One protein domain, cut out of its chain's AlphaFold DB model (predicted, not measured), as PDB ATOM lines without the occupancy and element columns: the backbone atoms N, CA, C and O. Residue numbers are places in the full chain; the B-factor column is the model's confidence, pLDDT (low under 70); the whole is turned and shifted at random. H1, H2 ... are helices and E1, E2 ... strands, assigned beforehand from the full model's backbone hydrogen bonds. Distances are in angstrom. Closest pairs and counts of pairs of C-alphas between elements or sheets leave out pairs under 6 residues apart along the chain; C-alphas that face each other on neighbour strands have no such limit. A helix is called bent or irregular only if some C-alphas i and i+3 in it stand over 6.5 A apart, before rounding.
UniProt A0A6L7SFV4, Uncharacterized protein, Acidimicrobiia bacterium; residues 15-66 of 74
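This is residues 15 to 66 of the 74 residues of an uncharacterized protein of Acidimicrobiia bacterium (UniProt A0A6L7SFV4). What is the shape of this domain? It is a small sheet of three strands with one helix, H1, laid across one of its faces and the other face bare, and the links on the two sides of H1 reach opposite ends of the long axis. What is it made of? The 52 printed residues include the named elements E1, H1, E2 and E3, in that order along the chain, and the class is mixed, helices and strands; the sheet runs E1, E2, E3 and is mixed. How large is it? It is compact, with a radius of gyration of the C-alphas of 10.5 A, but elongated in outline, spanning 31 by 20 by 17 A.

Where are the strands? E2 is residues 51 to 56, 16.4 A from first to last C-alpha, and E3 is residues 59 to 65, 17.7 A. E1 is residues 15 to 18, 10.2 A, with C-alpha 15 at (-25.205, -43.625, -1.070). C-alpha 65, where E3 ends, is at (-25.846, -35.727, 5.495). Where is the helix? H1 is residues 29 to 40, 14.7 A long, with C-alpha 29 at (-12.566, -34.006, 6.914). It is irregular: C-alphas 35 and 38 are 7.5 A apart.

How do the strands pair? E2, the inner strand, is parallel to E1 at 24 degrees, with N 53 and O 15 at 2.8 A, within hydrogen-bond range. E2 and E3 form a hairpin, antiparallel at 158 degrees, with N 52 and O 64 at 2.8 A, within range. Where does the helix lie? H1 is on the sheet at a height of 9.6 A, giving two layers, a helix on one face of a sheet. It lies over E3, and only just over E1 and E2 with 3 C-alphas on each, and runs across the strands, at 78 degrees to E3 on the local plane. Its closest C-alphas to E3 are those of Ala 29 and Glu 62, 7.3 A apart. How do chain and backbone run? E1, H1 and E2 make a strand-helix-strand unit, two parallel neighbour strands with a helix between, and its crossover is right-handed. In H1, 6 of 8 O i to N i+4 pairs are within hydrogen-bond range.

How far does it reach? The two C-alphas farthest apart, those of Glu 26 and Gly 48, are 31.4 A apart. Are there cuts or long links? The printed part has no cut and no long link; the link E2 to E3 is tight, and E1 to H1 and H1 to E2 are short. Where is confidence low? The mean pLDDT of the printed part is 81.1, and residues 39 to 43 and residue 66 are under 70.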
ATOM      1  N   ILE A  15     -26.079 -43.366   0.070       86.81
ATOM      2  CA  ILE A  15     -25.205 -43.625  -1.070       86.81
ATOM      3  C   ILE A  15     -23.792 -43.899  -0.568       86.81
ATOM      4  O   ILE A  15     -23.245 -43.157   0.242       86.81
ATOM      5  N   LEU A  16     -23.184 -44.976  -1.053       87.38
ATOM      6  CA  LEU A  16     -21.779 -45.269  -0.796       87.38
ATOM      7  C   LEU A  16     -20.972 -44.825  -2.007       87.38
ATOM      8  O   LEU A  16     -21.303 -45.173  -3.144       87.38
ATOM      9  N   PHE A  17     -19.881 -44.112  -1.765       84.69
ATOM     10  CA  PHE A  17     -18.908 -43.810  -2.798       84.69
ATOM     11  C   PHE A  17     -17.508 -44.166  -2.315       84.69
ATOM     12  O   PHE A  17     -17.150 -44.041  -1.142       84.69
ATOM     13  N   ARG A  18     -16.701 -44.664  -3.247       87.25
ATOM     14  CA  ARG A  18     -15.304 -44.972  -2.973       87.25
ATOM     15  C   ARG A  18     -14.528 -43.663  -2.951       87.25
ATOM     16  O   ARG A  18     -14.669 -42.882  -3.880       87.25
ATOM     17  N   ILE A  19     -13.704 -43.439  -1.934       86.69
ATOM     18  CA  ILE A  19     -12.839 -42.248  -1.890       86.69
ATOM     19  C   ILE A  19     -11.546 -42.446  -2.697       86.69
ATOM     20  O   ILE A  19     -11.138 -43.599  -2.909       86.69
ATOM     21  N   PRO A  20     -10.906 -41.353  -3.166       78.81
ATOM     22  CA  PRO A  20      -9.708 -41.408  -3.996       78.81
ATOM     23  C   PRO A  20      -8.595 -42.282  -3.413       78.81
ATOM     24  O   PRO A  20      -8.442 -42.419  -2.200       78.81
ATOM     25  N   ARG A  21      -7.759 -42.843  -4.298       73.00
ATOM     26  CA  ARG A  21      -6.571 -43.624  -3.897       73.00
ATOM     27  C   ARG A  21      -5.589 -42.813  -3.052       73.00
ATOM     28  O   ARG A  21      -4.867 -43.419  -2.273       73.00
ATOM     29  N   LEU A  22      -5.575 -41.491  -3.230       79.06
ATOM     30  CA  LEU A  22      -4.715 -40.570  -2.490       79.06
ATOM     31  C   LEU A  22      -5.177 -40.350  -1.041       79.06
ATOM     32  O   LEU A  22      -4.464 -39.693  -0.297       79.06
ATOM     33  N   TRP A  23      -6.342 -40.875  -0.636       84.75
ATOM     34  CA  TRP A  23      -6.818 -40.745   0.739       84.75
ATOM     35  C   TRP A  23      -5.763 -41.228   1.744       84.75
ATOM     36  O   TRP A  23      -5.297 -42.370   1.662       84.75
ATOM     37  N   SER A  24      -5.443 -40.361   2.703       82.75
ATOM     38  CA  SER A  24      -4.565 -40.629   3.840       82.75
ATOM     39  C   SER A  24      -5.346 -40.413   5.143       82.75
ATOM     40  O   SER A  24      -6.199 -39.528   5.177       82.75
ATOM     41  N   PRO A  25      -5.057 -41.163   6.223       83.88
ATOM     42  CA  PRO A  25      -5.602 -40.883   7.554       83.88
ATOM     43  C   PRO A  25      -5.280 -39.479   8.083       83.88
ATOM     44  O   PRO A  25      -5.948 -39.021   9.000       83.88
ATOM     45  N   GLU A  26      -4.254 -38.827   7.536       88.38
ATOM     46  CA  GLU A  26      -3.836 -37.474   7.919       88.38
ATOM     47  C   GLU A  26      -4.670 -36.373   7.253       88.38
ATOM     48  O   GLU A  26      -4.595 -35.224   7.676       88.38
ATOM     49  N   MET A  27      -5.468 -36.709   6.231       87.56
ATOM     50  CA  MET A  27      -6.372 -35.737   5.619       87.56
ATOM     51  C   MET A  27      -7.457 -35.342   6.610       87.56
ATOM     52  O   MET A  27      -8.140 -36.194   7.185       87.56
ATOM     53  N   SER A  28      -7.664 -34.041   6.733       86.69
ATOM     54  CA  SER A  28      -8.816 -33.484   7.422       86.69
ATOM     55  C   SER A  28     -10.125 -33.870   6.721       86.69
ATOM     56  O   SER A  28     -10.172 -34.177   5.524       86.69
ATOM     57  N   ALA A  29     -11.228 -33.812   7.470       82.50
ATOM     58  CA  ALA A  29     -12.566 -34.006   6.914       82.50
ATOM     59  C   ALA A  29     -12.885 -32.993   5.796       82.50
ATOM     60  O   ALA A  29     -13.623 -33.320   4.865       82.50
ATOM     61  N   GLU A  30     -12.308 -31.789   5.871       84.06
ATOM     62  CA  GLU A  30     -12.450 -30.731   4.871       84.06
ATOM     63  C   GLU A  30     -11.700 -31.073   3.583       84.06
ATOM     64  O   GLU A  30     -12.323 -31.128   2.526       84.06
ATOM     65  N   GLU A  31     -10.418 -31.435   3.662       85.19
ATOM     66  CA  GLU A  31      -9.642 -31.883   2.495       85.19
ATOM     67  C   GLU A  31     -10.282 -33.104   1.824       85.19
ATOM     68  O   GLU A  31     -10.343 -33.197   0.596       85.19
ATOM     69  N   LEU A  32     -10.806 -34.044   2.617       84.50
ATOM     70  CA  LEU A  32     -11.497 -35.213   2.087       84.50
ATOM     71  C   LEU A  32     -12.824 -34.843   1.417       84.50
ATOM     72  O   LEU A  32     -13.133 -35.356   0.336       84.50
ATOM     73  N   TYR A  33     -13.605 -33.952   2.027       81.94
ATOM     74  CA  TYR A  33     -14.815 -33.415   1.414       81.94
ATOM     75  C   TYR A  33     -14.474 -32.733   0.091       81.94
ATOM     76  O   TYR A  33     -15.102 -33.028  -0.924       81.94
ATOM     77  N   GLU A  34     -13.437 -31.897   0.061       83.50
ATOM     78  CA  GLU A  34     -13.035 -31.181  -1.142       83.50
ATOM     79  C   GLU A  34     -12.561 -32.115  -2.255       83.50
ATOM     80  O   GLU A  34     -12.998 -31.980  -3.400       83.50
ATOM     81  N   ALA A  35     -11.733 -33.104  -1.915       82.56
ATOM     82  CA  ALA A  35     -11.239 -34.111  -2.847       82.56
ATOM     83  C   ALA A  35     -12.360 -35.001  -3.403       82.56
ATOM     84  O   ALA A  35     -12.230 -35.578  -4.486       82.56
ATOM     85  N   THR A  36     -13.467 -35.133  -2.670       77.75
ATOM     86  CA  THR A  36     -14.605 -35.970  -3.059       77.75
ATOM     87  C   THR A  36     -15.781 -35.169  -3.608       77.75
ATOM     88  O   THR A  36     -16.690 -35.777  -4.177       77.75
ATOM     89  N   GLN A  37     -15.760 -33.830  -3.533       75.50
ATOM     90  CA  GLN A  37     -16.925 -32.991  -3.831       75.50
ATOM     91  C   GLN A  37     -17.470 -33.164  -5.241       75.50
ATOM     92  O   GLN A  37     -18.682 -33.267  -5.436       75.50
ATOM     93  N   GLY A  38     -16.584 -33.321  -6.224       71.12
ATOM     94  CA  GLY A  38     -16.990 -33.607  -7.596       71.12
ATOM     95  C   GLY A  38     -17.747 -34.932  -7.737       71.12
ATOM     96  O   GLY A  38     -18.626 -35.046  -8.581       71.12
ATOM     97  N   TRP A  39     -17.468 -35.934  -6.902       68.56
ATOM     98  CA  TRP A  39     -18.012 -37.286  -7.070       68.56
ATOM     99  C   TRP A  39     -19.418 -37.428  -6.480       68.56
ATOM    100  O   TRP A  39     -20.241 -38.140  -7.056       68.56
ATOM    101  N   TRP A  40     -19.734 -36.728  -5.383       67.94
ATOM    102  CA  TRP A  40     -21.089 -36.736  -4.807       67.94
ATOM    103  C   TRP A  40     -22.004 -35.629  -5.377       67.94
ATOM    104  O   TRP A  40     -23.229 -35.710  -5.254       67.94
ATOM    105  N   THR A  41     -21.449 -34.649  -6.105       62.09
ATOM    106  CA  THR A  41     -22.217 -33.560  -6.750       62.09
ATOM    107  C   THR A  41     -22.809 -33.934  -8.125       62.09
ATOM    108  O   THR A  41     -23.678 -33.219  -8.624       62.09
ATOM    109  N   LEU A  42     -22.429 -35.060  -8.743       55.62
ATOM    110  CA  LEU A  42     -22.618 -35.260 -10.194       55.62
ATOM    111  C   LEU A  42     -23.632 -36.325 -10.649       55.62
ATOM    112  O   LEU A  42     -23.594 -36.729 -11.810       55.62
ATOM    113  N   GLY A  43     -24.586 -36.774  -9.826       65.50
ATOM    114  CA  GLY A  43     -25.571 -37.730 -10.350       65.50
ATOM    115  C   GLY A  43     -26.938 -37.761  -9.675       65.50
ATOM    116  O   GLY A  43     -27.035 -37.548  -8.468       65.50
ATOM    117  N   PRO A  44     -28.000 -38.133 -10.422       70.25
ATOM    118  CA  PRO A  44     -29.357 -38.293  -9.892       70.25
ATOM    119  C   PRO A  44     -29.454 -39.371  -8.805       70.25
ATOM    120  O   PRO A  44     -30.430 -39.408  -8.070       70.25
ATOM    121  N   ARG A  45     -28.431 -40.224  -8.651       70.62
ATOM    122  CA  ARG A  45     -28.354 -41.254  -7.603       70.62
ATOM    123  C   ARG A  45     -28.327 -40.693  -6.182       70.62
ATOM    124  O   ARG A  45     -28.639 -41.428  -5.254       70.62
ATOM    125  N   ARG A  46     -27.968 -39.416  -6.002       73.38
ATOM    126  CA  ARG A  46     -28.099 -38.746  -4.698       73.38
ATOM    127  C   ARG A  46     -29.550 -38.414  -4.356       73.38
ATOM    128  O   ARG A  46     -29.851 -38.152  -3.197       73.38
ATOM    129  N   ASN A  47     -30.430 -38.335  -5.356       74.44
ATOM    130  CA  ASN A  47     -31.792 -37.866  -5.152       74.44
ATOM    131  C   ASN A  47     -32.522 -38.889  -4.276       74.44
ATOM    132  O   ASN A  47     -32.719 -40.031  -4.681       74.44
ATOM    133  N   GLY A  48     -32.881 -38.473  -3.062       76.62
ATOM    134  CA  GLY A  48     -33.509 -39.338  -2.063       76.62
ATOM    135  C   GLY A  48     -32.543 -40.053  -1.115       76.62
ATOM    136  O   GLY A  48     -33.019 -40.814  -0.280       76.62
ATOM    137  N   ALA A  49     -31.229 -39.816  -1.199       83.31
ATOM    138  CA  ALA A  49     -30.287 -40.255  -0.174       83.31
ATOM    139  C   ALA A  49     -30.239 -39.237   0.978       83.31
ATOM    140  O   ALA A  49     -30.044 -38.040   0.760       83.31
ATOM    141  N   ASP A  50     -30.381 -39.731   2.204       86.06
ATOM    142  CA  ASP A  50     -30.264 -38.961   3.443       86.06
ATOM    143  C   ASP A  50     -28.806 -38.846   3.902       86.06
ATOM    144  O   ASP A  50     -28.470 -37.910   4.625       86.06
ATOM    145  N   TYR A  51     -27.936 -39.768   3.471       86.56
ATOM    146  CA  TYR A  51     -26.507 -39.741   3.783       86.56
ATOM    147  C   TYR A  51     -25.631 -40.204   2.617       86.56
ATOM    148  O   TYR A  51     -26.043 -41.013   1.784       86.56
ATOM    149  N   ALA A  52     -24.387 -39.731   2.601       85.81
ATOM    150  CA  ALA A  52     -23.336 -40.182   1.705       85.81
ATOM    151  C   ALA A  52     -22.135 -40.686   2.515       85.81
ATOM    152  O   ALA A  52     -21.594 -39.963   3.351       85.81
ATOM    153  N   PHE A  53     -21.722 -41.930   2.280       88.44
ATOM    154  CA  PHE A  53     -20.628 -42.580   2.999       88.44
ATOM    155  C   PHE A  53     -19.383 -42.665   2.121       88.44
ATOM    156  O   PHE A  53     -19.391 -43.290   1.055       88.44
ATOM    157  N   ALA A  54     -18.298 -42.081   2.619       88.00
ATOM    158  CA  ALA A  54     -16.966 -42.169   2.047       88.00
ATOM    159  C   ALA A  54     -16.307 -43.484   2.480       88.00
ATOM    160  O   ALA A  54     -15.948 -43.654   3.646       88.00
ATOM    161  N   VAL A  55     -16.129 -44.426   1.550       88.81
ATOM    162  CA  VAL A  55     -15.630 -45.774   1.867       88.81
ATOM    163  C   VAL A  55     -14.246 -46.026   1.271       88.81
ATOM    164  O   VAL A  55     -14.011 -45.840   0.073       88.81
ATOM    165  N   ASN A  56     -13.331 -46.545   2.094       88.44
ATOM    166  CA  ASN A  56     -12.022 -47.045   1.674       88.44
ATOM    167  C   ASN A  56     -11.747 -48.416   2.300       88.44
ATOM    168  O   ASN A  56     -11.813 -48.565   3.516       88.44
ATOM    169  N   ARG A  57     -11.421 -49.418   1.469       86.81
ATOM    170  CA  ARG A  57     -11.094 -50.792   1.912       86.81
ATOM    171  C   ARG A  57     -12.154 -51.405   2.850       86.81
ATOM    172  O   ARG A  57     -11.818 -52.113   3.789       86.81
ATOM    173  N   GLY A  58     -13.434 -51.123   2.589       86.44
ATOM    174  CA  GLY A  58     -14.559 -51.619   3.395       86.44
ATOM    175  C   GLY A  58     -14.784 -50.875   4.715       86.44
ATOM    176  O   GLY A  58     -15.668 -51.256   5.470       86.44
ATOM    177  N   VAL A  59     -14.018 -49.814   4.983       87.19
ATOM    178  CA  VAL A  59     -14.160 -48.960   6.167       87.19
ATOM    179  C   VAL A  59     -14.783 -47.633   5.752       87.19
ATOM    180  O   VAL A  59     -14.316 -46.997   4.803       87.19
ATOM    181  N   ILE A  60     -15.829 -47.220   6.466       89.31
ATOM    182  CA  ILE A  60     -16.406 -45.878   6.349       89.31
ATOM    183  C   ILE A  60     -15.431 -44.909   7.017       89.31
ATOM    184  O   ILE A  60     -15.074 -45.091   8.178       89.31
ATOM    185  N   ARG A  61     -14.952 -43.927   6.257       89.19
ATOM    186  CA  ARG A  61     -14.018 -42.900   6.732       89.19
ATOM    187  C   ARG A  61     -14.741 -41.631   7.137       89.19
ATOM    188  O   ARG A  61     -14.377 -41.059   8.147       89.19
ATOM    189  N   GLU A  62     -15.773 -41.260   6.384       87.69
ATOM    190  CA  GLU A  62     -16.596 -40.083   6.655       87.69
ATOM    191  C   GLU A  62     -18.058 -40.323   6.273       87.69
ATOM    192  O   GLU A  62     -18.369 -41.145   5.398       87.69
ATOM    193  N   VAL A  63     -18.944 -39.579   6.933       88.25
ATOM    194  CA  VAL A  63     -20.392 -39.599   6.712       88.25
ATOM    195  C   VAL A  63     -20.894 -38.175   6.515       88.25
ATOM    196  O   VAL A  63     -20.785 -37.338   7.405       88.25
ATOM    197  N   TYR A  64     -21.519 -37.922   5.370       83.44
ATOM    198  CA  TYR A  64     -22.139 -36.640   5.042       83.44
ATOM    199  C   TYR A  64     -23.657 -36.777   5.058       83.44
ATOM    200  O   TYR A  64     -24.186 -37.786   4.599       83.44
ATOM    201  N   ARG A  65     -24.377 -35.765   5.546       82.69
ATOM    202  CA  ARG A  65     -25.846 -35.727   5.495       82.69
ATOM    203  C   ARG A  65     -26.316 -35.066   4.196       82.69
ATOM    204  O   ARG A  65     -25.761 -34.056   3.764       82.69
ATOM    205  N   GLY A  66     -27.336 -35.645   3.569       68.69
ATOM    206  CA  GLY A  66     -27.962 -35.149   2.351       68.69
ATOM    207  C   GLY A  66     -28.518 -33.745   2.569       68.69
ATOM    208  O   GLY A  66     -29.427 -33.555   3.374       68.69
TER     209      GLY A  66